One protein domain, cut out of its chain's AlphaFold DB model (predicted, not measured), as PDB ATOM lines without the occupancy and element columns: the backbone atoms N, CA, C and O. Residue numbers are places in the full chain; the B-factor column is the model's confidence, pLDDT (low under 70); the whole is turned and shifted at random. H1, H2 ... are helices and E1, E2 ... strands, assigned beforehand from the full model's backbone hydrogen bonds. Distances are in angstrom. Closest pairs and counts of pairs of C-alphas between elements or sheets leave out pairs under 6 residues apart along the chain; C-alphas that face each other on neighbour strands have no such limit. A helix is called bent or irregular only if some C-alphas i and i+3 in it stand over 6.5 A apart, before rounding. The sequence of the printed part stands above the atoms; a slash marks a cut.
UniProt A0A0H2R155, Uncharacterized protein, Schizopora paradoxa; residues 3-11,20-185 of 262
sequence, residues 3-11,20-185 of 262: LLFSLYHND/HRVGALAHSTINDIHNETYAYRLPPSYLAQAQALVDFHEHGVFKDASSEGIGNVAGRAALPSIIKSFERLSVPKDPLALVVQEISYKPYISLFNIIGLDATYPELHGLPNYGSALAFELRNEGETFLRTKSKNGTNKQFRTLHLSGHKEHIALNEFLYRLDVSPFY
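Overview. This is residues 3 to 11 and 20 to 185 of the 262 residues of an uncharacterized protein of Schizopora paradoxa (UniProt A0A0H2R155). A strongly twisted sheet of five strands has H4, H5 and H7 over one face, as two layers, a sheet and helices on one of its faces. H5 lies near the middle of the whole, and from it H3 leads away to H1 and H2, an arm of helices beyond the sheet that lengthens the whole. The printed part has 175 residues, with seven named helices and five named strands in the order E1 H1 H2 H3 H4 E2 H5 H6 E3 E4 E5 H7. The sheet is mixed, in the order E2 E1 E3 E4 E5, and the class is mixed, helices and strands. The whole is compact by its radius of gyration of the C-alphas, 17.4 A, yet elongated in outline, spanning 57 by 36 by 29 A.

Along the chain. E1, residues 3 to 7, begins at C-alpha 3 (522.153, 239.819, 492.344). H1, residues 20 to 34, is 20.6 A long; H2 is residues 36 to 39, and H3, residues 46 to 61, is 22.5 A long. H4, residues 70 to 90, is 30.5 A long, with a kink of 36 degrees near residue 78; it is irregular, with C-alphas 71 and 74 7.5 A apart. E2 is residues 98 to 103, H5 residues 105 to 114 and H6 residues 117 to 120. E3, residues 133 to 140, is 22.8 A long and E4, residues 144 to 151, is 23.3 A. E5 is residues 159 to 161, and H7, residues 172 to 181, ends at C-alpha 181 (505.973, 253.489, 484.385).

Arrangement. E2 and E1 are parallel, with N 4 and O 99 2.9 A apart, within hydrogen-bond range. E1 and E3 are antiparallel, with N 5 and O 134 at 2.8 A. E3, E4 and E5 form a meander, each strand the antiparallel neighbour of the one before, with N 135 and O 149 at 2.7 A and N 150 and O 159 at 2.8 A. H4 is on the sheet at a height of 9.2 A, and H7 is on the same face. H4, with residues 71 to 78 alone, touches H5 about perpendicular, at 81 degrees; C-alphas 75 and 107 are closest, 4.1 A. H3, with residues 58 to 59 alone, only just touches H5, with 3 pairs of C-alphas within 8 A; His 59 and Ile 109 have the closest, 6.8 A. H1 touches H3 at a steep tilt of 54 degrees, opposite ways, with C-alphas 25 and 50 closest, 5.3 A. H1 and H2 touch only at the corner, C-alphas 32 and 39 being closest, 5.2 A. H6 and H5 are close but not clearly touching, with C-alphas 112 and 118 closest, 5.4 A. Every O i to N i+4 pair is within hydrogen-bond range in H1, H3, H5 and H7, and 12 of 17 in H4; H2 and H6 are too short for such a pair.

Size, cuts and confidence. The C-alphas of Arg 41 and Gly 142 are the two farthest apart, 57.8 A. Residues 12 to 19 are not printed, and C-alphas 11 and 20 are 13.1 A apart across the cut. Of the links printed whole, H6 to E3 is long, with 12 residues. The mean pLDDT of the printed part is 82.9; 32 residues are under 70, among them 3 to 11, 20 to 33 and 180 to 185.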
ATOM      1  N   LEU A   3     521.998 239.810 493.797       46.94
ATOM      2  CA  LEU A   3     522.153 239.819 492.344       46.94
ATOM      3  C   LEU A   3     523.371 240.684 492.034       46.94
ATOM      4  O   LEU A   3     523.385 241.861 492.385       46.94
ATOM      5  N   LEU A   4     524.400 240.100 491.427       56.78
ATOM      6  CA  LEU A   4     525.657 240.774 491.119       56.78
ATOM      7  C   LEU A   4     525.839 240.885 489.608       56.78
ATOM      8  O   LEU A   4     525.908 239.884 488.901       56.78
ATOM      9  N   PHE A   5     525.996 242.107 489.128       56.81
ATOM     10  CA  PHE A   5     526.451 242.393 487.779       56.81
ATOM     11  C   PHE A   5     527.947 242.603 487.811       56.81
ATOM     12  O   PHE A   5     528.407 243.532 488.469       56.81
ATOM     13  N   SER A   6     528.696 241.759 487.113       42.12
ATOM     14  CA  SER A   6     530.140 241.927 486.948       42.12
ATOM     15  C   SER A   6     530.428 242.357 485.520       42.12
ATOM     16  O   SER A   6     529.882 241.783 484.575       42.12
ATOM     17  N   LEU A   7     531.264 243.377 485.349       48.16
ATOM     18  CA  LEU A   7     531.699 243.771 484.018       48.16
ATOM     19  C   LEU A   7     532.777 242.828 483.510       48.16
ATOM     20  O   LEU A   7     533.875 242.767 484.065       48.16
ATOM     21  N   TYR A   8     532.471 242.160 482.404       34.53
ATOM     22  CA  TYR A   8     533.455 241.450 481.604       34.53
ATOM     23  C   TYR A   8     533.749 242.278 480.351       34.53
ATOM     24  O   TYR A   8     532.859 242.551 479.541       34.53
ATOM     25  N   HIS A   9     534.993 242.738 480.216       41.94
ATOM     26  CA  HIS A   9     535.437 243.504 479.056       41.94
ATOM     27  C   HIS A   9     536.165 242.562 478.097       41.94
ATOM     28  O   HIS A   9     537.315 242.204 478.331       41.94
ATOM     29  N   ASN A  10     535.494 242.146 477.025       37.09
ATOM     30  CA  ASN A  10     536.126 241.400 475.940       37.09
ATOM     31  C   ASN A  10     535.662 241.974 474.604       37.09
ATOM     32  O   ASN A  10     534.717 241.475 473.999       37.09
ATOM     33  N   ASP A  11     536.299 243.063 474.181       39.41
ATOM     34  CA  ASP A  11     536.093 243.629 472.850       39.41
ATOM     35  C   ASP A  11     537.440 243.680 472.115       39.41
ATOM     36  O   ASP A  11     538.128 244.695 472.043       39.41
ATOM     37  N   HIS A  20     537.228 254.609 465.358       52.25
ATOM     38  CA  HIS A  20     538.614 254.340 465.772       52.25
ATOM     39  C   HIS A  20     539.165 255.200 466.909       52.25
ATOM     40  O   HIS A  20     540.082 254.746 467.582       52.25
ATOM     41  N   ARG A  21     538.693 256.435 467.114       54.38
ATOM     42  CA  ARG A  21     539.331 257.304 468.116       54.38
ATOM     43  C   ARG A  21     538.918 256.927 469.530       54.38
ATOM     44  O   ARG A  21     539.791 256.724 470.352       54.38
ATOM     45  N   VAL A  22     537.626 256.755 469.795       57.78
ATOM     46  CA  VAL A  22     537.147 256.443 471.151       57.78
ATOM     47  C   VAL A  22     537.520 255.018 471.557       57.78
ATOM     48  O   VAL A  22     538.038 254.819 472.652       57.78
ATOM     49  N   GLY A  23     537.398 254.049 470.642       58.16
ATOM     50  CA  GLY A  23     537.867 252.683 470.887       58.16
ATOM     51  C   GLY A  23     539.375 252.609 471.160       58.16
ATOM     52  O   GLY A  23     539.794 251.896 472.063       58.16
ATOM     53  N   ALA A  24     540.198 253.393 470.451       56.97
ATOM     54  CA  ALA A  24     541.636 253.462 470.725       56.97
ATOM     55  C   ALA A  24     541.958 254.141 472.068       56.97
ATOM     56  O   ALA A  24     542.915 253.746 472.729       56.97
ATOM     57  N   LEU A  25     541.161 255.130 472.491       58.78
ATOM     58  CA  LEU A  25     541.320 255.785 473.792       58.78
ATOM     59  C   LEU A  25     540.939 254.835 474.938       58.78
ATOM     60  O   LEU A  25     541.724 254.689 475.872       58.78
ATOM     61  N   ALA A  26     539.828 254.103 474.823       58.53
ATOM     62  CA  ALA A  26     539.453 253.060 475.784       58.53
ATOM     63  C   ALA A  26     540.471 251.902 475.818       58.53
ATOM     64  O   ALA A  26     540.793 251.358 476.869       58.53
ATOM     65  N   HIS A  27     541.048 251.554 474.667       57.31
ATOM     66  CA  HIS A  27     542.129 250.574 474.596       57.31
ATOM     67  C   HIS A  27     543.414 251.082 475.275       57.31
ATOM     68  O   HIS A  27     544.138 250.302 475.891       57.31
ATOM     69  N   SER A  28     543.706 252.386 475.202       58.53
ATOM     70  CA  SER A  28     544.890 252.971 475.841       58.53
ATOM     71  C   SER A  28     544.832 252.929 477.370       58.53
ATOM     72  O   SER A  28     545.857 252.665 477.990       58.53
ATOM     73  N   THR A  29     543.649 253.096 477.973       61.97
ATOM     74  CA  THR A  29     543.448 252.972 479.428       61.97
ATOM     75  C   THR A  29     543.518 251.525 479.901       61.97
ATOM     76  O   THR A  29     544.054 251.253 480.969       61.97
ATOM     77  N   ILE A  30     543.064 250.567 479.092       66.25
ATOM     78  CA  ILE A  30     543.231 249.135 479.389       66.25
ATOM     79  C   ILE A  30     544.708 248.731 479.321       66.25
ATOM     80  O   ILE A  30     545.206 248.051 480.218       66.25
ATOM     81  N   ASN A  31     545.426 249.169 478.285       64.38
ATOM     82  CA  ASN A  31     546.853 248.876 478.155       64.38
ATOM     83  C   ASN A  31     547.685 249.515 479.265       64.38
ATOM     84  O   ASN A  31     548.674 248.919 479.666       64.38
ATOM     85  N   ASP A  32     547.287 250.674 479.783       65.19
ATOM     86  CA  ASP A  32     547.921 251.277 480.959       65.19
ATOM     87  C   ASP A  32     547.808 250.367 482.198       65.19
ATOM     88  O   ASP A  32     548.792 250.127 482.893       65.19
ATOM     89  N   ILE A  33     546.634 249.761 482.418       68.19
ATOM     90  CA  ILE A  33     546.379 248.845 483.546       68.19
ATOM     91  C   ILE A  33     547.166 247.529 483.416       68.19
ATOM     92  O   ILE A  33     547.532 246.928 484.426       68.19
ATOM     93  N   HIS A  34     547.406 247.055 482.192       73.56
ATOM     94  CA  HIS A  34     548.017 245.743 481.942       73.56
ATOM     95  C   HIS A  34     549.474 245.791 481.460       73.56
ATOM     96  O   HIS A  34     550.110 244.741 481.367       73.56
ATOM     97  N   ASN A  35     550.014 246.968 481.139       75.75
ATOM     98  CA  ASN A  35     551.362 247.116 480.601       75.75
ATOM     99  C   ASN A  35     552.044 248.397 481.103       75.75
ATOM    100  O   ASN A  35     551.952 249.464 480.495       75.75
ATOM    101  N   GLU A  36     552.847 248.243 482.155       66.56
ATOM    102  CA  GLU A  36     553.614 249.329 482.777       66.56
ATOM    103  C   GLU A  36     554.525 250.063 481.779       66.56
ATOM    104  O   GLU A  36     554.700 251.275 481.861       66.56
ATOM    105  N   THR A  37     555.065 249.370 480.768       76.06
ATOM    106  CA  THR A  37     555.945 250.009 479.771       76.06
ATOM    107  C   THR A  37     555.207 250.926 478.794       76.06
ATOM    108  O   THR A  37     555.833 251.796 478.180       76.06
ATOM    109  N   TYR A  38     553.891 250.756 478.643       71.94
ATOM    110  CA  TYR A  38     553.047 251.628 477.827       71.94
ATOM    111  C   TYR A  38     552.764 252.953 478.548       71.94
ATOM    112  O   TYR A  38     552.846 254.013 477.921       71.94
ATOM    113  N   ALA A  39     552.549 252.897 479.867       68.50
ATOM    114  CA  ALA A  39     552.280 254.048 480.730       68.50
ATOM    115  C   ALA A  39     553.370 255.131 480.626       68.50
ATOM    116  O   ALA A  39     553.079 256.311 480.428       68.50
ATOM    117  N   TYR A  40     554.646 254.726 480.660       73.25
ATOM    118  CA  TYR A  40     555.794 255.647 480.643       73.25
ATOM    119  C   TYR A  40     555.993 256.417 479.329       73.25
ATOM    120  O   TYR A  40     556.798 257.348 479.281       73.25
ATOM    121  N   ARG A  41     555.306 256.039 478.245       83.00
ATOM    122  CA  ARG A  41     555.442 256.693 476.929       83.00
ATOM    123  C   ARG A  41     554.404 257.783 476.690       83.00
ATOM    124  O   ARG A  41     554.503 258.505 475.698       83.00
ATOM    125  N   LEU A  42     553.401 257.885 477.557       84.56
ATOM    126  CA  LEU A  42     552.314 258.837 477.408       84.56
ATOM    127  C   LEU A  42     552.603 260.113 478.208       84.56
ATOM    128  O   LEU A  42     553.111 260.042 479.328       84.56
ATOM    129  N   PRO A  43     552.261 261.299 477.675       88.62
ATOM    130  CA  PRO A  43     552.272 262.520 478.467       88.62
ATOM    131  C   PRO A  43     551.383 262.366 479.716       88.62
ATOM    132  O   PRO A  43     550.295 261.796 479.599       88.62
ATOM    133  N   PRO A  44     551.760 262.930 480.882       83.44
ATOM    134  CA  PRO A  44     551.030 262.735 482.141       83.44
ATOM    135  C   PRO A  44     549.532 263.088 482.107       83.44
ATOM    136  O   PRO A  44     548.750 262.545 482.878       83.44
ATOM    137  N   SER A  45     549.109 263.990 481.214       87.88
ATOM    138  CA  SER A  45     547.707 264.404 481.064       87.88
ATOM    139  C   SER A  45     546.927 263.626 479.999       87.88
ATOM    140  O   SER A  45     545.708 263.772 479.912       87.88
ATOM    141  N   TYR A  46     547.599 262.804 479.188       87.00
ATOM    142  CA  TYR A  46     546.990 262.155 478.028       87.00
ATOM    143  C   TYR A  46     545.885 261.176 478.432       87.00
ATOM    144  O   TYR A  46     544.797 261.220 477.867       87.00
ATOM    145  N   LEU A  47     546.130 260.339 479.445       84.31
ATOM    146  CA  LEU A  47     545.157 259.347 479.910       84.31
ATOM    147  C   LEU A  47     543.901 259.994 480.494       84.31
ATOM    148  O   LEU A  47     542.795 259.566 480.187       84.31
ATOM    149  N   ALA A  48     544.054 261.068 481.270       86.19
ATOM    150  CA  ALA A  48     542.913 261.796 481.821       86.19
ATOM    151  C   ALA A  48     542.051 262.429 480.714       86.19
ATOM    152  O   ALA A  48     540.825 262.361 480.765       86.19
ATOM    153  N   GLN A  49     542.679 263.001 479.680       90.62
ATOM    154  CA  GLN A  49     541.965 263.553 478.522       90.62
ATOM    155  C   GLN A  49     541.282 262.459 477.697       90.62
ATOM    156  O   GLN A  49     540.140 262.625 477.273       90.62
ATOM    157  N   ALA A  50     541.973 261.340 477.482       88.25
ATOM    158  CA  ALA A  50     541.438 260.176 476.791       88.25
ATOM    159  C   ALA A  50     540.195 259.640 477.503       88.25
ATOM    160  O   ALA A  50     539.157 259.471 476.864       88.25
ATOM    161  N   GLN A  51     540.286 259.450 478.821       86.69
ATOM    162  CA  GLN A  51     539.182 258.990 479.652       86.69
ATOM    163  C   GLN A  51     538.005 259.966 479.593       86.69
ATOM    164  O   GLN A  51     536.901 259.539 479.289       86.69
ATOM    165  N   ALA A  52     538.233 261.273 479.749       90.19
ATOM    166  CA  ALA A  52     537.159 262.267 479.675       90.19
ATOM    167  C   ALA A  52     536.423 262.264 478.319       90.19
ATOM    168  O   ALA A  52     535.203 262.418 478.269       90.19
ATOM    169  N   LEU A  53     537.145 262.071 477.208       91.81
ATOM    170  CA  LEU A  53     536.543 261.962 475.875       91.81
ATOM    171  C   LEU A  53     535.743 260.667 475.698       91.81
ATOM    172  O   LEU A  53     534.698 260.682 475.047       91.81
ATOM    173  N   VAL A  54     536.235 259.557 476.253       90.75
ATOM    174  CA  VAL A  54     535.525 258.273 476.257       90.75
ATOM    175  C   VAL A  54     534.273 258.373 477.115       90.75
ATOM    176  O   VAL A  54     533.199 258.025 476.638       90.75
ATOM    177  N   ASP A  55     534.379 258.916 478.323       91.38
ATOM    178  CA  ASP A  55     533.256 259.109 479.238       91.38
ATOM    179  C   ASP A  55     532.169 259.958 478.588       91.38
ATOM    180  O   ASP A  55     531.015 259.541 478.543       91.38
ATOM    181  N   PHE A  56     532.542 261.094 477.992       92.81
ATOM    182  CA  PHE A  56     531.617 261.950 477.253       92.81
ATOM    183  C   PHE A  56     530.933 261.211 476.094       92.81
ATOM    184  O   PHE A  56     529.719 261.319 475.918       92.81
ATOM    185  N   HIS A  57     531.695 260.455 475.298       93.69
ATOM    186  CA  HIS A  57     531.153 259.726 474.154       93.69
ATOM    187  C   HIS A  57     530.222 258.587 474.582       93.69
ATOM    188  O   HIS A  57     529.090 258.515 474.112       93.69
ATOM    189  N   GLU A  58     530.679 257.693 475.458       91.12
ATOM    190  CA  GLU A  58     529.903 256.521 475.865       91.12
ATOM    191  C   GLU A  58     528.670 256.935 476.671       91.12
ATOM    192  O   GLU A  58     527.594 256.378 476.455       91.12
ATOM    193  N   HIS A  59     528.786 257.950 477.532       91.12
ATOM    194  CA  HIS A  59     527.632 258.516 478.229       91.12
ATOM    195  C   HIS A  59     526.638 259.134 477.250       91.12
ATOM    196  O   HIS A  59     525.456 258.834 477.338       91.12
ATOM    197  N   GLY A  60     527.096 259.915 476.270       91.25
ATOM    198  CA  GLY A  60     526.216 260.521 475.266       91.25
ATOM    199  C   GLY A  60     525.530 259.513 474.336       91.25
ATOM    200  O   GLY A  60     524.437 259.784 473.846       91.25
ATOM    201  N   VAL A  61     526.147 258.354 474.086       93.25
ATOM    202  CA  VAL A  61     525.596 257.303 473.211       93.25
ATOM    203  C   VAL A  61     524.647 256.367 473.959       93.25
ATOM    204  O   VAL A  61     523.622 255.978 473.403       93.25
ATOM    205  N   PHE A  62     524.974 255.991 475.198       92.81
ATOM    206  CA  PHE A  62     524.221 255.001 475.984       92.81
ATOM    207  C   PHE A  62     523.308 255.628 477.041       92.81
ATOM    208  O   PHE A  62     522.994 255.006 478.059       92.81
ATOM    209  N   LYS A  63     522.867 256.857 476.779       89.31
ATOM    210  CA  LYS A  63     521.913 257.600 477.591       89.31
ATOM    211  C   LYS A  63     520.865 258.239 476.699       89.31
ATOM    212  O   LYS A  63     521.160 258.729 475.615       89.31
ATOM    213  N   ASP A  64     519.643 258.283 477.202       90.56
ATOM    214  CA  ASP A  64     518.562 259.072 476.624       90.56
ATOM    215  C   ASP A  64     517.730 259.688 477.758       90.56
ATOM    216  O   ASP A  64     517.683 259.140 478.864       90.56
ATOM    217  N   ALA A  65     517.105 260.836 477.506       88.56
ATOM    218  CA  ALA A  65     516.256 261.516 478.480       88.56
ATOM    219  C   ALA A  65     515.009 260.688 478.814       88.56
ATOM    220  O   ALA A  65     514.569 260.670 479.962       88.56
ATOM    221  N   SER A  66     514.461 259.982 477.820       87.06
ATOM    222  CA  SER A  66     513.415 258.983 478.038       87.06
ATOM    223  C   SER A  66     514.046 257.618 478.281       87.06
ATOM    224  O   SER A  66     514.904 257.186 477.511       87.06
ATOM    225  N   SER A  67     513.577 256.887 479.290       83.50
ATOM    226  CA  SER A  67     513.954 255.484 479.523       83.50
ATOM    227  C   SER A  67     513.726 254.591 478.298       83.50
ATOM    228  O   SER A  67     514.449 253.616 478.113       83.50
ATOM    229  N   GLU A  68     512.763 254.937 477.442       84.50
ATOM    230  CA  GLU A  68     512.441 254.207 476.216       84.50
ATOM    231  C   GLU A  68     513.317 254.582 475.024       84.50
ATOM    232  O   GLU A  68     513.323 253.877 474.009       84.50
ATOM    233  N   GLY A  69     514.043 255.689 475.139       87.81
ATOM    234  CA  GLY A  69     514.860 256.231 474.073       87.81
ATOM    235  C   GLY A  69     515.952 255.269 473.609       87.81
ATOM    236  O   GLY A  69     516.372 254.355 474.326       87.81
ATOM    237  N   ILE A  70     516.420 255.463 472.377       91.38
ATOM    238  CA  ILE A  70     517.351 254.534 471.724       91.38
ATOM    239  C   ILE A  70     518.683 254.424 472.474       91.38
ATOM    240  O   ILE A  70     519.269 253.342 472.512       91.38
ATOM    241  N   GLY A  71     519.117 255.497 473.142       89.75
ATOM    242  CA  GLY A  71     520.314 255.477 473.989       89.75
ATOM    243  C   GLY A  71     520.201 254.497 475.161       89.75
ATOM    244  O   GLY A  71     521.207 253.976 475.632       89.75
ATOM    245  N   ASN A  72     518.981 254.145 475.577       91.62
ATOM    246  CA  ASN A  72     518.730 253.219 476.679       91.62
ATOM    247  C   ASN A  72     518.504 251.757 476.245       91.62
ATOM    248  O   ASN A  72     518.230 250.887 477.077       91.62
ATOM    249  N   VAL A  73     518.631 251.439 474.950       92.81
ATOM    250  CA  VAL A  73     518.324 250.094 474.426       92.81
ATOM    251  C   VAL A  73     519.184 248.997 475.062       92.81
ATOM    252  O   VAL A  73     518.692 247.902 475.331       92.81
ATOM    253  N   ALA A  74     520.455 249.291 475.354       91.56
ATOM    254  CA  ALA A  74     521.382 248.318 475.926       91.56
ATOM    255  C   ALA A  74     520.973 247.904 477.349       91.56
ATOM    256  O   ALA A  74     521.021 246.721 477.681       91.56
ATOM    257  N   GLY A  75     520.539 248.857 478.180       91.38
ATOM    258  CA  GLY A  75     520.044 248.580 479.527       91.38
ATOM    259  C   GLY A  75     518.681 247.898 479.495       91.38
ATOM    260  O   GLY A  75     518.479 246.900 480.188       91.38
ATOM    261  N   ARG A  76     517.777 248.345 478.613       91.38
ATOM    262  CA  ARG A  76     516.468 247.702 478.399       91.38
ATOM    263  C   ARG A  76     516.593 246.238 477.989       91.38
ATOM    264  O   ARG A  76     515.810 245.419 478.448       91.38
ATOM    265  N   ALA A  77     517.589 245.892 477.176       90.75
ATOM    266  CA  ALA A  77     517.843 244.505 476.795       90.75
ATOM    267  C   ALA A  77     518.277 243.626 477.986       90.75
ATOM    268  O   ALA A  77     518.008 242.426 477.988       90.75
ATOM    269  N   ALA A  78     518.921 244.206 479.005       90.31
ATOM    270  CA  ALA A  78     519.310 243.482 480.212       90.31
ATOM    271  C   ALA A  78     518.148 243.327 481.210       90.31
ATOM    272  O   ALA A  78     518.052 242.277 481.848       90.31
ATOM    273  N   LEU A  79     517.261 244.328 481.321       90.81
ATOM    274  CA  LEU A  79     516.199 244.412 482.338       90.81
ATOM    275  C   LEU A  79     515.336 243.148 482.504       90.81
ATOM    276  O   LEU A  79     515.145 242.755 483.652       90.81
ATOM    277  N   PRO A  80     514.842 242.465 481.449       89.81
ATOM    278  CA  PRO A  80     514.004 241.277 481.629       89.81
ATOM    279  C   PRO A  80     514.675 240.172 482.456       89.81
ATOM    280  O   PRO A  80     514.029 239.550 483.296       89.81
ATOM    281  N   SER A  81     515.982 239.958 482.267       90.25
ATOM    282  CA  SER A  81     516.761 238.992 483.055       90.25
ATOM    283  C   SER A  81     516.883 239.425 484.520       90.25
ATOM    284  O   SER A  81     516.758 238.605 485.432       90.25
ATOM    285  N   ILE A  82     517.069 240.728 484.755       91.88
ATOM    286  CA  ILE A  82     517.145 241.326 486.095       91.88
ATOM    287  C   ILE A  82     515.805 241.170 486.826       91.88
ATOM    288  O   ILE A  82     515.773 240.681 487.952       91.88
ATOM    289  N   ILE A  83     514.698 241.526 486.168       92.06
ATOM    290  CA  ILE A  83     513.343 241.458 486.729       92.06
ATOM    291  C   ILE A  83     512.967 240.006 487.037       92.06
ATOM    292  O   ILE A  83     512.593 239.714 488.171       92.06
ATOM    293  N   LYS A  84     513.181 239.074 486.095       90.12
ATOM    294  CA  LYS A  84     512.963 237.633 486.330       90.12
ATOM    295  C   LYS A  84     513.796 237.123 487.509       90.12
ATOM    296  O   LYS A  84     513.342 236.275 488.275       90.12
ATOM    297  N   SER A  85     515.013 237.645 487.680       92.56
ATOM    298  CA  SER A  85     515.841 237.323 488.843       92.56
ATOM    299  C   SER A  85     515.212 237.852 490.129       92.56
ATOM    300  O   SER A  85     515.101 237.092 491.079       92.56
ATOM    301  N   PHE A  86     514.738 239.098 490.176       93.75
ATOM    302  CA  PHE A  86     514.054 239.633 491.358       93.75
ATOM    303  C   PHE A  86     512.791 238.862 491.728       93.75
ATOM    304  O   PHE A  86     512.605 238.563 492.905       93.75
ATOM    305  N   GLU A  87     511.973 238.482 490.749       90.75
ATOM    306  CA  GLU A  87     510.783 237.659 490.974       90.75
ATOM    307  C   GLU A  87     511.153 236.346 491.663       90.75
ATOM    308  O   GLU A  87     510.654 236.064 492.750       90.75
ATOM    309  N   ARG A  88     512.102 235.588 491.100       92.50
ATOM    310  CA  ARG A  88     512.583 234.338 491.709       92.50
ATOM    311  C   ARG A  88     513.194 234.563 493.083       92.50
ATOM    312  O   ARG A  88     512.889 233.833 494.020       92.50
ATOM    313  N   LEU A  89     514.020 235.601 493.210       91.50
ATOM    314  CA  LEU A  89     514.711 235.918 494.449       91.50
ATOM    315  C   LEU A  89     513.743 236.382 495.566       91.50
ATOM    316  O   LEU A  89     514.077 236.346 496.748       91.50
ATOM    317  N   SER A  90     512.543 236.839 495.213       90.56
ATOM    318  CA  SER A  90     511.525 237.258 496.180       90.56
ATOM    319  C   SER A  90     510.683 236.099 496.727       90.56
ATOM    320  O   SER A  90     510.011 236.262 497.744       90.56
ATOM    321  N   VAL A  91     510.722 234.919 496.093       90.19
ATOM    322  CA  VAL A  91     509.907 233.757 496.475       90.19
ATOM    323  C   VAL A  91     510.615 232.958 497.578       90.19
ATOM    324  O   VAL A  91     511.627 232.321 497.300       90.19
ATOM    325  N   PRO A  92     510.069 232.866 498.811       85.62
ATOM    326  CA  PRO A  92     510.761 232.212 499.932       85.62
ATOM    327  C   PRO A  92     511.052 230.715 499.744       85.62
ATOM    328  O   PRO A  92     511.865 230.149 500.467       85.62
ATOM    329  N   LYS A  93     510.341 230.056 498.820       89.62
ATOM    330  CA  LYS A  93     510.488 228.624 498.518       89.62
ATOM    331  C   LYS A  93     511.412 228.342 497.326       89.62
ATOM    332  O   LYS A  93     511.678 227.173 497.061       89.62
ATOM    333  N   ASP A  94     511.860 229.362 496.592       91.75
ATOM    334  CA  ASP A  94     512.824 229.175 495.500       91.75
ATOM    335  C   ASP A  94     514.230 229.009 496.110       91.75
ATOM    336  O   ASP A  94     514.635 229.835 496.929       91.75
ATOM    337  N   PRO A  95     514.989 227.949 495.768       94.31
ATOM    338  CA  PRO A  95     516.337 227.744 496.304       94.31
ATOM    339  C   PRO A  95     517.384 228.713 495.732       94.31
ATOM    340  O   PRO A  95     518.524 228.727 496.203       94.31
ATOM    341  N   LEU A  96     517.056 229.485 494.690       92.25
ATOM    342  CA  LEU A  96     517.963 230.480 494.123       92.25
ATOM    343  C   LEU A  96     518.314 231.516 495.191       92.25
ATOM    344  O   LEU A  96     517.414 232.121 495.742       92.25
ATOM    345  N   ALA A  97     519.605 231.747 495.459       90.75
ATOM    346  CA  ALA A  97     520.065 232.720 496.465       90.75
ATOM    347  C   ALA A  97     521.013 233.802 495.908       90.75
ATOM    348  O   ALA A  97     521.204 234.867 496.513       90.75
ATOM    349  N   LEU A  98     521.623 233.519 494.756       93.81
ATOM    350  CA  LEU A  98     522.563 234.392 494.070       93.81
ATOM    351  C   LEU A  98     522.359 234.258 492.566       93.81
ATOM    352  O   LEU A  98     522.306 233.150 492.037       93.81
ATOM    353  N   VAL A  99     522.304 235.395 491.886       94.25
ATOM    354  CA  VAL A  99     522.427 235.463 490.431       94.25
ATOM    355  C   VAL A  99     523.639 236.321 490.109       94.25
ATOM    356  O   VAL A  99     523.811 237.401 490.676       94.25
ATOM    357  N   VAL A 100     524.486 235.834 489.208       94.69
ATOM    358  CA  VAL A 100     525.591 236.607 488.645       94.69
ATOM    359  C   VAL A 100     525.309 236.789 487.168       94.69
ATOM    360  O   VAL A 100     525.112 235.807 486.455       94.69
ATOM    361  N   GLN A 101     525.265 238.038 486.720       91.81
ATOM    362  CA  GLN A 101     525.090 238.353 485.311       91.81
ATOM    363  C   GLN A 101     526.287 239.161 484.823       91.81
ATOM    364  O   GLN A 101     526.545 240.277 485.273       91.81
ATOM    365  N   GLU A 102     527.024 238.583 483.886       90.56
ATOM    366  CA  GLU A 102     528.143 239.256 483.247       90.56
ATOM    367  C   GLU A 102     527.620 240.068 482.067       90.56
ATOM    368  O   GLU A 102     527.035 239.530 481.125       90.56
ATOM    369  N   ILE A 103     527.775 241.386 482.148       86.25
ATOM    370  CA  ILE A 103     527.332 242.318 481.110       86.25
ATOM    371  C   ILE A 103     528.505 243.178 480.659       86.25
ATOM    372  O   ILE A 103     529.459 243.403 481.402       86.25
ATOM    373  N   SER A 104     528.434 243.670 479.425       89.56
ATOM    374  CA  SER A 104     529.382 244.678 478.963       89.56
ATOM    375  C   SER A 104     529.090 246.029 479.624       89.56
ATOM    376  O   SER A 104     528.065 246.235 480.280       89.56
ATOM    377  N   TYR A 105     529.995 246.984 479.444       91.00
ATOM    378  CA  TYR A 105     529.851 248.318 480.021       91.00
ATOM    379  C   TYR A 105     528.647 249.095 479.441       91.00
ATOM    380  O   TYR A 105     528.116 249.984 480.099       91.00
ATOM    381  N   LYS A 106     528.178 248.757 478.227       92.69
ATOM    382  CA  LYS A 106     527.099 249.488 477.535       92.69
ATOM    383  C   LYS A 106     525.746 249.334 478.252       92.69
ATOM    384  O   LYS A 106     525.154 250.355 478.605       92.69
ATOM    385  N   PRO A 107     525.260 248.106 478.556       92.00
ATOM    386  CA  PRO A 107     524.096 247.938 479.425       92.00
ATOM    387  C   PRO A 107     524.272 248.571 480.803       92.00
ATOM    388  O   PRO A 107     523.299 249.050 481.363       92.00
ATOM    389  N   TYR A 108     525.491 248.601 481.344       91.06
ATOM    390  CA  TYR A 108     525.766 249.155 482.670       91.06
ATOM    391  C   TYR A 108     525.509 250.668 482.738       91.06
ATOM    392  O   TYR A 108     524.761 251.119 483.605       91.06
ATOM    393  N   ILE A 109     526.053 251.432 481.783       92.75
ATOM    394  CA  ILE A 109     525.818 252.883 481.657       92.75
ATOM    395  C   ILE A 109     524.325 253.159 481.453       92.75
ATOM    396  O   ILE A 109     523.723 253.966 482.161       92.75
ATOM    397  N   SER A 110     523.701 252.426 480.531       93.12
ATOM    398  CA  SER A 110     522.283 252.597 480.230       93.12
ATOM    399  C   SER A 110     521.377 252.254 481.419       93.12
ATOM    400  O   SER A 110     520.419 252.979 481.689       93.12
ATOM    401  N   LEU A 111     521.682 251.197 482.178       91.94
ATOM    402  CA  LEU A 111     520.942 250.841 483.390       91.94
ATOM    403  C   LEU A 111     521.017 251.950 484.434       91.94
ATOM    404  O   LEU A 111     519.990 252.268 485.025       91.94
ATOM    405  N   PHE A 112     522.188 252.558 484.641       91.94
ATOM    406  CA  PHE A 112     522.350 253.665 485.590       91.94
ATOM    407  C   PHE A 112     521.466 254.858 485.257       91.94
ATOM    408  O   PHE A 112     520.916 255.480 486.169       91.94
ATOM    409  N   ASN A 113     521.285 255.141 483.970       91.31
ATOM    410  CA  ASN A 113     520.348 256.158 483.531       91.31
ATOM    411  C   ASN A 113     518.890 255.745 483.795       91.31
ATOM    412  O   ASN A 113     518.161 256.492 484.443       91.31
ATOM    413  N   ILE A 114     518.485 254.537 483.381       90.31
ATOM    414  CA  ILE A 114     517.105 254.041 483.553       90.31
ATOM    415  C   ILE A 114     516.680 254.036 485.029       90.31
ATOM    416  O   ILE A 114     515.568 254.443 485.353       90.31
ATOM    417  N   ILE A 115     517.562 253.608 485.938       90.31
ATOM    418  CA  ILE A 115     517.252 253.520 487.376       90.31
ATOM    419  C   ILE A 115     517.537 254.827 488.139       90.31
ATOM    420  O   ILE A 115     517.452 254.872 489.369       90.31
ATOM    421  N   GLY A 116     517.874 255.905 487.424       88.31
ATOM    422  CA  GLY A 116     518.044 257.250 487.975       88.31
ATOM    423  C   GLY A 116     519.304 257.459 488.821       88.31
ATOM    424  O   GLY A 116     519.409 258.471 489.515       88.31
ATOM    425  N   LEU A 117     520.268 256.534 488.775       89.56
ATOM    426  CA  LEU A 117     521.567 256.714 489.434       89.56
ATOM    427  C   LEU A 117     522.394 257.795 488.751       89.56
ATOM    428  O   LEU A 117     523.081 258.545 489.433       89.56
ATOM    429  N   ASP A 118     522.278 257.908 487.432       87.00
ATOM    430  CA  ASP A 118     522.995 258.908 486.646       87.00
ATOM    431  C   ASP A 118     522.689 260.341 487.114       87.00
ATOM    432  O   ASP A 118     523.585 261.165 487.256       87.00
ATOM    433  N   ALA A 119     521.432 260.638 487.449       85.75
ATOM    434  CA  ALA A 119     521.044 261.959 487.939       85.75
ATOM    435  C   ALA A 119     521.563 262.261 489.358       85.75
ATOM    436  O   ALA A 119     521.760 263.421 489.707       85.75
ATOM    437  N   THR A 120     521.763 261.225 490.180       87.56
ATOM    438  CA  THR A 120     522.136 261.369 491.598       87.56
ATOM    439  C   THR A 120     523.651 261.319 491.810       87.56
ATOM    440  O   THR A 120     524.162 261.950 492.732       87.56
ATOM    441  N   TYR A 121     524.370 260.591 490.955       90.38
ATOM    442  CA  TYR A 121     525.794 260.292 491.098       90.38
ATOM    443  C   TYR A 121     526.559 260.653 489.815       90.38
ATOM    444  O   TYR A 121     526.820 259.773 488.989       90.38
ATOM    445  N   PRO A 122     526.935 261.934 489.626       87.88
ATOM    446  CA  PRO A 122     527.668 262.384 488.442       87.88
ATOM    447  C   PRO A 122     528.998 261.660 488.221       87.88
ATOM    448  O   PRO A 122     529.470 261.536 487.099       87.88
ATOM    449  N   GLU A 123     529.609 261.127 489.277       86.69
ATOM    450  CA  GLU A 123     530.838 260.337 489.186       86.69
ATOM    451  C   GLU A 123     530.643 258.947 488.555       86.69
ATOM    452  O   GLU A 123     531.611 258.206 488.381       86.69
ATOM    453  N   LEU A 124     529.396 258.557 488.281       88.50
ATOM    454  CA  LEU A 124     529.053 257.367 487.504       88.50
ATOM    455  C   LEU A 124     528.836 257.688 486.018       88.50
ATOM    456  O   LEU A 124     528.550 256.771 485.248       88.50
ATOM    457  N   HIS A 125     528.972 258.958 485.612       88.69
ATOM    458  CA  HIS A 125     528.923 259.358 484.207       88.69
ATOM    459  C   HIS A 125     530.189 258.869 483.516       88.69
ATOM    460  O   HIS A 125     531.291 259.297 483.850       88.69
ATOM    461  N   GLY A 126     530.023 257.983 482.539       86.19
ATOM    462  CA  GLY A 126     531.115 257.527 481.692       86.19
ATOM    463  C   GLY A 126     531.404 256.042 481.801       86.19
ATOM    464  O   GLY A 126     530.568 255.240 482.225       86.19
ATOM    465  N   LEU A 127     532.590 255.666 481.339       90.06
ATOM    466  CA  LEU A 127     532.998 254.282 481.240       90.06
ATOM    467  C   LEU A 127     533.375 253.756 482.634       90.06
ATOM    468  O   LEU A 127     534.322 254.248 483.249       90.06
ATOM    469  N   PRO A 128     532.682 252.727 483.146       89.62
ATOM    470  CA  PRO A 128     533.098 252.076 484.379       89.62
ATOM    471  C   PRO A 128     534.484 251.439 484.215       89.62
ATOM    472  O   PRO A 128     534.788 250.813 483.197       89.62
ATOM    473  N   ASN A 129     535.306 251.542 485.255       88.06
ATOM    474  CA  ASN A 129     536.626 250.928 485.298       88.06
ATOM    475  C   ASN A 129     536.525 249.402 485.199       88.06
ATOM    476  O   ASN A 129     535.526 248.784 485.588       88.06
ATOM    477  N   TYR A 130     537.606 248.772 484.752       84.00
ATOM    478  CA  TYR A 130     537.704 247.318 484.722       84.00
ATOM    479  C   TYR A 130     537.448 246.699 486.109       84.00
ATOM    480  O   TYR A 130     537.999 247.150 487.115       84.00
ATOM    481  N   GLY A 131     536.604 245.663 486.169       84.44
ATOM    482  CA  GLY A 131     536.221 245.002 487.423       84.44
ATOM    483  C   GLY A 131     535.137 245.729 488.230       84.44
ATOM    484  O   GLY A 131     534.938 245.421 489.412       84.44
ATOM    485  N   SER A 132     534.441 246.696 487.625       91.81
ATOM    486  CA  SER A 132     533.259 247.314 488.233       91.81
ATOM    487  C   SER A 132     532.102 246.332 488.359       91.81
ATOM    488  O   SER A 132     531.968 245.392 487.572       91.81
ATOM    489  N   ALA A 133     531.265 246.568 489.365       94.00
ATOM    490  CA  ALA A 133     530.099 245.746 489.611       94.00
ATOM    491  C   ALA A 133     528.957 246.534 490.247       94.00
ATOM    492  O   ALA A 133     529.186 247.361 491.131       94.00
ATOM    493  N   LEU A 134     527.735 246.195 489.846       94.19
ATOM    494  CA  LEU A 134     526.487 246.673 490.431       94.19
ATOM    495  C   LEU A 134     525.834 245.493 491.141       94.19
ATOM    496  O   LEU A 134     525.615 244.451 490.537       94.19
ATOM    497  N   ALA A 135     525.538 245.636 492.422       95.38
ATOM    498  CA  ALA A 135     524.887 244.619 493.221       95.38
ATOM    499  C   ALA A 135     523.523 245.114 493.697       95.38
ATOM    500  O   ALA A 135     523.396 246.229 494.200       95.38
ATOM    501  N   PHE A 136     522.522 244.253 493.589       95.25
ATOM    502  CA  PHE A 136     521.213 244.440 494.187       95.25
ATOM    503  C   PHE A 136     521.030 243.406 495.294       95.25
ATOM    504  O   PHE A 136     521.135 242.201 495.065       95.25
ATOM    505  N   GLU A 137     520.780 243.873 496.509       94.88
ATOM    506  CA  GLU A 137     520.530 243.036 497.676       94.88
ATOM    507  C   GLU A 137     519.044 243.102 498.022       94.88
ATOM    508  O   GLU A 137     518.527 244.177 498.332       94.88
ATOM    509  N   LEU A 138     518.370 241.952 498.003       94.00
ATOM    510  CA  LEU A 138     517.000 241.829 498.490       94.00
ATOM    511  C   LEU A 138     517.035 241.493 499.979       94.00
ATOM    512  O   LEU A 138     517.719 240.542 500.395       94.00
ATOM    513  N   ARG A 139     516.293 242.273 500.763       91.50
ATOM    514  CA  ARG A 139     516.111 242.119 502.210       91.50
ATOM    515  C   ARG A 139     514.636 241.944 502.505       91.50
ATOM    516  O   ARG A 139     513.833 242.720 502.007       91.50
ATOM    517  N   ASN A 140     514.300 240.930 503.291       86.88
ATOM    518  CA  ASN A 140     512.924 240.644 503.663       86.88
ATOM    519  C   ASN A 140     512.767 240.893 505.165       86.88
ATOM    520  O   ASN A 140     513.299 240.137 505.975       86.88
ATOM    521  N   GLU A 141     512.098 241.987 505.510       83.50
ATOM    522  CA  GLU A 141     511.863 242.444 506.887       83.50
ATOM    523  C   GLU A 141     510.349 242.655 507.095       83.50
ATOM    524  O   GLU A 141     509.902 243.663 507.628       83.50
ATOM    525  N   GLY A 142     509.538 241.716 506.589       83.94
ATOM    526  CA  GLY A 142     508.074 241.823 506.494       83.94
ATOM    527  C   GLY A 142     507.615 242.367 505.139       83.94
ATOM    528  O   GLY A 142     506.685 241.832 504.540       83.94
ATOM    529  N   GLU A 143     508.342 243.351 504.612       87.31
ATOM    530  CA  GLU A 143     508.304 243.779 503.212       87.31
ATOM    531  C   GLU A 143     509.666 243.509 502.548       87.31
ATOM    532  O   GLU A 143     510.703 243.422 503.218       87.31
ATOM    533  N   THR A 144     509.669 243.325 501.223       91.50
ATOM    534  CA  THR A 144     510.905 243.112 500.460       91.50
ATOM    535  C   THR A 144     511.476 244.441 499.982       91.50
ATOM    536  O   THR A 144     510.904 245.099 499.114       91.50
ATOM    537  N   PHE A 145     512.648 244.794 500.502       93.56
ATOM    538  CA  PHE A 145     513.396 245.990 500.136       93.56
ATOM    539  C   PHE A 145     514.594 245.662 499.249       93.56
ATOM    540  O   PHE A 145     515.267 244.642 499.414       93.56
ATOM    541  N   LEU A 146     514.887 246.583 498.338       94.06
ATOM    542  CA  LEU A 146     516.019 246.559 497.429       94.06
ATOM    543  C   LEU A 146     517.088 247.545 497.911       94.06
ATOM    544  O   LEU A 146     516.871 248.758 497.989       94.06
ATOM    545  N   ARG A 147     518.279 247.024 498.207       94.50
ATOM    546  CA  ARG A 147     519.480 247.822 498.472       94.50
ATOM    547  C   ARG A 147     520.431 247.706 497.289       94.50
ATOM    548  O   ARG A 147     520.861 246.611 496.949       94.50
ATOM    549  N   THR A 148     520.823 248.838 496.722       94.69
ATOM    550  CA  THR A 148     521.761 248.879 495.597       94.69
ATOM    551  C   THR A 148     523.160 249.215 496.092       94.69
ATOM    552  O   THR A 148     523.346 250.106 496.922       94.69
ATOM    553  N   LYS A 149     524.168 248.508 495.589       94.81
ATOM    554  CA  LYS A 149     525.579 248.793 495.838       94.81
ATOM    555  C   LYS A 149     526.352 248.804 494.535       94.81
ATOM    556  O   LYS A 149     526.060 248.033 493.636       94.81
ATOM    557  N   SER A 150     527.376 249.634 494.447       94.06
ATOM    558  CA  SER A 150     528.253 249.691 493.281       94.06
ATOM    559  C   SER A 150     529.708 249.752 493.712       94.06
ATOM    560  O   SER A 150     530.035 250.345 494.743       94.06
ATOM    561  N   LYS A 151     530.587 249.152 492.917       93.75
ATOM    562  CA  LYS A 151     532.029 249.394 492.956       93.75
ATOM    563  C   LYS A 151     532.498 249.767 491.554       93.75
ATOM    564  O   LYS A 151     532.038 249.184 490.575       93.75
ATOM    565  N   ASN A 152     533.425 250.719 491.471       90.44
ATOM    566  CA  ASN A 152     533.990 251.185 490.206       90.44
ATOM    567  C   ASN A 152     535.482 250.815 490.105       90.44
ATOM    568  O   ASN A 152     536.353 251.640 490.390       90.44
ATOM    569  N   GLY A 153     535.770 249.558 489.762       86.25
ATOM    570  CA  GLY A 153     537.125 249.017 489.634       86.25
ATOM    571  C   GLY A 153     537.449 247.858 490.588       86.25
ATOM    572  O   GLY A 153     536.811 247.691 491.628       86.25
ATOM    573  N   THR A 154     538.486 247.081 490.261       81.81
ATOM    574  CA  THR A 154     538.918 245.898 491.038       81.81
ATOM    575  C   THR A 154     539.302 246.215 492.486       81.81
ATOM    576  O   THR A 154     538.868 245.520 493.399       81.81
ATOM    577  N   ASN A 155     540.061 247.290 492.712       84.38
ATOM    578  CA  ASN A 155     540.602 247.650 494.032       84.38
ATOM    579  C   ASN A 155     539.677 248.583 494.837       84.38
ATOM    580  O   ASN A 155     540.123 249.261 495.764       84.38
ATOM    581  N   LYS A 156     538.400 248.692 494.454       88.88
ATOM    582  CA  LYS A 156     537.423 249.560 495.122       88.88
ATOM    583  C   LYS A 156     536.433 248.740 495.946       88.88
ATOM    584  O   LYS A 156     536.040 247.640 495.566       88.88
ATOM    585  N   GLN A 157     536.010 249.319 497.066       93.06
ATOM    586  CA  GLN A 157     534.979 248.742 497.926       93.06
ATOM    587  C   GLN A 157     533.580 249.037 497.379       93.06
ATOM    588  O   GLN A 157     533.366 250.052 496.711       93.06
ATOM    589  N   PHE A 158     532.622 248.159 497.682       94.62
ATOM    590  CA  PHE A 158     531.216 248.419 497.386       94.62
ATOM    591  C   PHE A 158     530.698 249.575 498.240       94.62
ATOM    592  O   PHE A 158     530.771 249.529 499.468       94.62
ATOM    593  N   ARG A 159     530.108 250.578 497.589       94.06
ATOM    594  CA  ARG A 159     529.358 251.654 498.241       94.06
ATOM    595  C   ARG A 159     527.869 251.496 497.982       94.06
ATOM    596  O   ARG A 159     527.479 251.085 496.891       94.06
ATOM    597  N   THR A 160     527.048 251.826 498.971       94.19
ATOM    598  CA  THR A 160     525.592 251.875 498.796       94.19
ATOM    599  C   THR A 160     525.235 253.041 497.885       94.19
ATOM    600  O   THR A 160     525.736 254.148 498.074       94.19
ATOM    601  N   LEU A 161     524.380 252.774 496.905       92.88
ATOM    602  CA  LEU A 161     523.772 253.785 496.057       92.88
ATOM    603  C   LEU A 161     522.277 253.820 496.338       92.88
ATOM    604  O   LEU A 161     521.636 252.774 496.468       92.88
ATOM    605  N   HIS A 162     521.726 255.020 496.403       91.44
ATOM    606  CA  HIS A 162     520.306 255.219 496.596       91.44
ATOM    607  C   HIS A 162     519.640 255.488 495.256       91.44
ATOM    608  O   HIS A 162     520.060 256.351 494.488       91.44
ATOM    609  N   LEU A 163     518.616 254.698 494.961       88.31
ATOM    610  CA  LEU A 163     517.889 254.796 493.707       88.31
ATOM    611  C   LEU A 163     516.921 255.978 493.755       88.31
ATOM    612  O   LEU A 163     516.306 256.236 494.787       88.31
ATOM    613  N   SER A 164     516.785 256.678 492.627       70.19
ATOM    614  CA  SER A 164     515.705 257.642 492.366       70.19
ATOM    615  C   SER A 164     515.472 258.706 493.457       70.19
ATOM    616  O   SER A 164     514.331 259.082 493.719       70.19
ATOM    617  N   GLY A 165     516.540 259.193 494.103       69.31
ATOM    618  CA  GLY A 165     516.465 260.247 495.123       69.31
ATOM    619  C   GLY A 165     515.974 259.796 496.504       69.31
ATOM    620  O   GLY A 165     515.806 260.635 497.392       69.31
ATOM    621  N   HIS A 166     515.769 258.493 496.723       80.00
ATOM    622  CA  HIS A 166     515.519 257.967 498.063       80.00
ATOM    623  C   HIS A 166     516.756 258.177 498.950       80.00
ATOM    624  O   HIS A 166     517.882 258.246 498.467       80.00
ATOM    625  N   LYS A 167     516.560 258.278 500.267       79.50
ATOM    626  CA  LYS A 167     517.665 258.304 501.247       79.50
ATOM    627  C   LYS A 167     517.945 256.928 501.855       79.50
ATOM    628  O   LYS A 167     518.948 256.742 502.532       79.50
ATOM    629  N   GLU A 168     517.069 255.961 501.590       85.56
ATOM    630  CA  GLU A 168     517.089 254.622 502.180       85.56
ATOM    631  C   GLU A 168     516.906 253.544 501.099       85.56
ATOM    632  O   GLU A 168     517.218 253.778 499.928       85.56
ATOM    633  N   HIS A 169     516.497 252.337 501.493       90.06
ATOM    634  CA  HIS A 169     516.174 251.250 500.569       90.06
ATOM    635  C   HIS A 169     514.813 251.492 499.929       90.06
ATOM    636  O   HIS A 169     513.909 252.020 500.568       90.06
ATOM    637  N   ILE A 170     514.679 251.104 498.665       92.31
ATOM    638  CA  ILE A 170     513.415 251.212 497.938       92.31
ATOM    639  C   ILE A 170     512.656 249.895 498.075       92.31
ATOM    640  O   ILE A 170     513.270 248.824 498.035       92.31
ATOM    641  N   ALA A 171     511.340 249.948 498.254       93.19
ATOM    642  CA  ALA A 171     510.527 248.740 498.243       93.19
ATOM    643  C   ALA A 171     510.579 248.093 496.845       93.19
ATOM    644  O   ALA A 171     510.621 248.787 495.823       93.19
ATOM    645  N   LEU A 172     510.633 246.760 496.773       92.38
ATOM    646  CA  LEU A 172     510.815 246.059 495.495       92.38
ATOM    647  C   LEU A 172     509.655 246.334 494.523       92.38
ATOM    648  O   LEU A 172     509.887 246.525 493.333       92.38
ATOM    649  N   ASN A 173     508.425 246.395 495.032       91.88
ATOM    650  CA  ASN A 173     507.229 246.757 494.266       91.88
ATOM    651  C   ASN A 173     507.323 248.172 493.668       91.88
ATOM    652  O   ASN A 173     507.019 248.352 492.493       91.88
ATOM    653  N   GLU A 174     507.785 249.157 494.439       91.25
ATOM    654  CA  GLU A 174     507.977 250.532 493.981       91.25
ATOM    655  C   GLU A 174     509.059 250.592 492.902       91.25
ATOM    656  O   GLU A 174     508.881 251.244 491.873       91.25
ATOM    657  N   PHE A 175     510.170 249.880 493.104       90.94
ATOM    658  CA  PHE A 175     511.230 249.795 492.108       90.94
ATOM    659  C   PHE A 175     510.724 249.202 490.785       90.94
ATOM    660  O   PHE A 175     510.958 249.785 489.727       90.94
ATOM    661  N   LEU A 176     509.997 248.082 490.837       90.19
ATOM    662  CA  LEU A 176     509.409 247.451 489.653       90.19
ATOM    663  C   LEU A 176     508.378 248.364 488.978       90.19
ATOM    664  O   LEU A 176     508.413 248.516 487.762       90.19
ATOM    665  N   TYR A 177     507.529 249.040 489.755       87.88
ATOM    666  CA  TYR A 177     506.569 250.017 489.239       87.88
ATOM    667  C   TYR A 177     507.268 251.167 488.504       87.88
ATOM    668  O   TYR A 177     506.855 251.550 487.416       87.88
ATOM    669  N   ARG A 178     508.374 251.694 489.039       84.44
ATOM    670  CA  ARG A 178     509.148 252.760 488.379       84.44
ATOM    671  C   ARG A 178     509.814 252.300 487.082       84.44
ATOM    672  O   ARG A 178     509.934 253.104 486.161       84.44
ATOM    673  N   LEU A 179     510.236 251.038 487.003       82.69
ATOM    674  CA  LEU A 179     510.747 250.460 485.758       82.69
ATOM    675  C   LEU A 179     509.648 250.322 484.694       82.69
ATOM    676  O   LEU A 179     509.932 250.517 483.515       82.69
ATOM    677  N   ASP A 180     508.418 250.023 485.114       66.94
ATOM    678  CA  ASP A 180     507.258 249.806 484.239       66.94
ATOM    679  C   ASP A 180     506.593 251.127 483.783       66.94
ATOM    680  O   ASP A 180     506.117 251.243 482.661       66.94
ATOM    681  N   VAL A 181     506.613 252.169 484.628       49.94
ATOM    682  CA  VAL A 181     505.973 253.489 484.385       49.94
ATOM    683  C   VAL A 181     506.876 254.480 483.646       49.94
ATOM    684  O   VAL A 181     506.453 255.563 483.235       49.94
ATOM    685  N   SER A 182     508.135 254.118 483.435       49.94
ATOM    686  CA  SER A 182     509.009 254.811 482.493       49.94
ATOM    687  C   SER A 182     508.323 254.755 481.110       49.94
ATOM    688  O   SER A 182     507.944 253.656 480.727       49.94
ATOM    689  N   PRO A 183     508.026 255.891 480.441       39.16
ATOM    690  CA  PRO A 183     506.786 256.113 479.684       39.16
ATOM    691  C   PRO A 183     506.554 255.099 478.563       39.16
ATOM    692  O   PRO A 183     506.809 255.397 477.406       39.16
ATOM    693  N   PHE A 184     506.004 253.945 478.928       47.22
ATOM    694  CA  PHE A 184     505.451 252.939 478.046       47.22
ATOM    695  C   PHE A 184     504.218 253.560 477.403       47.22
ATOM    696  O   PHE A 184     503.173 253.722 478.041       47.22
ATOM    697  N   TYR A 185     504.365 254.023 476.161       36.75
ATOM    698  CA  TYR A 185     503.229 254.482 475.369       36.75
ATOM    699  C   TYR A 185     502.155 253.381 475.392       36.75
ATOM    700  O   TYR A 185     502.504 252.203 475.300       36.75
TER     701      TYR A 185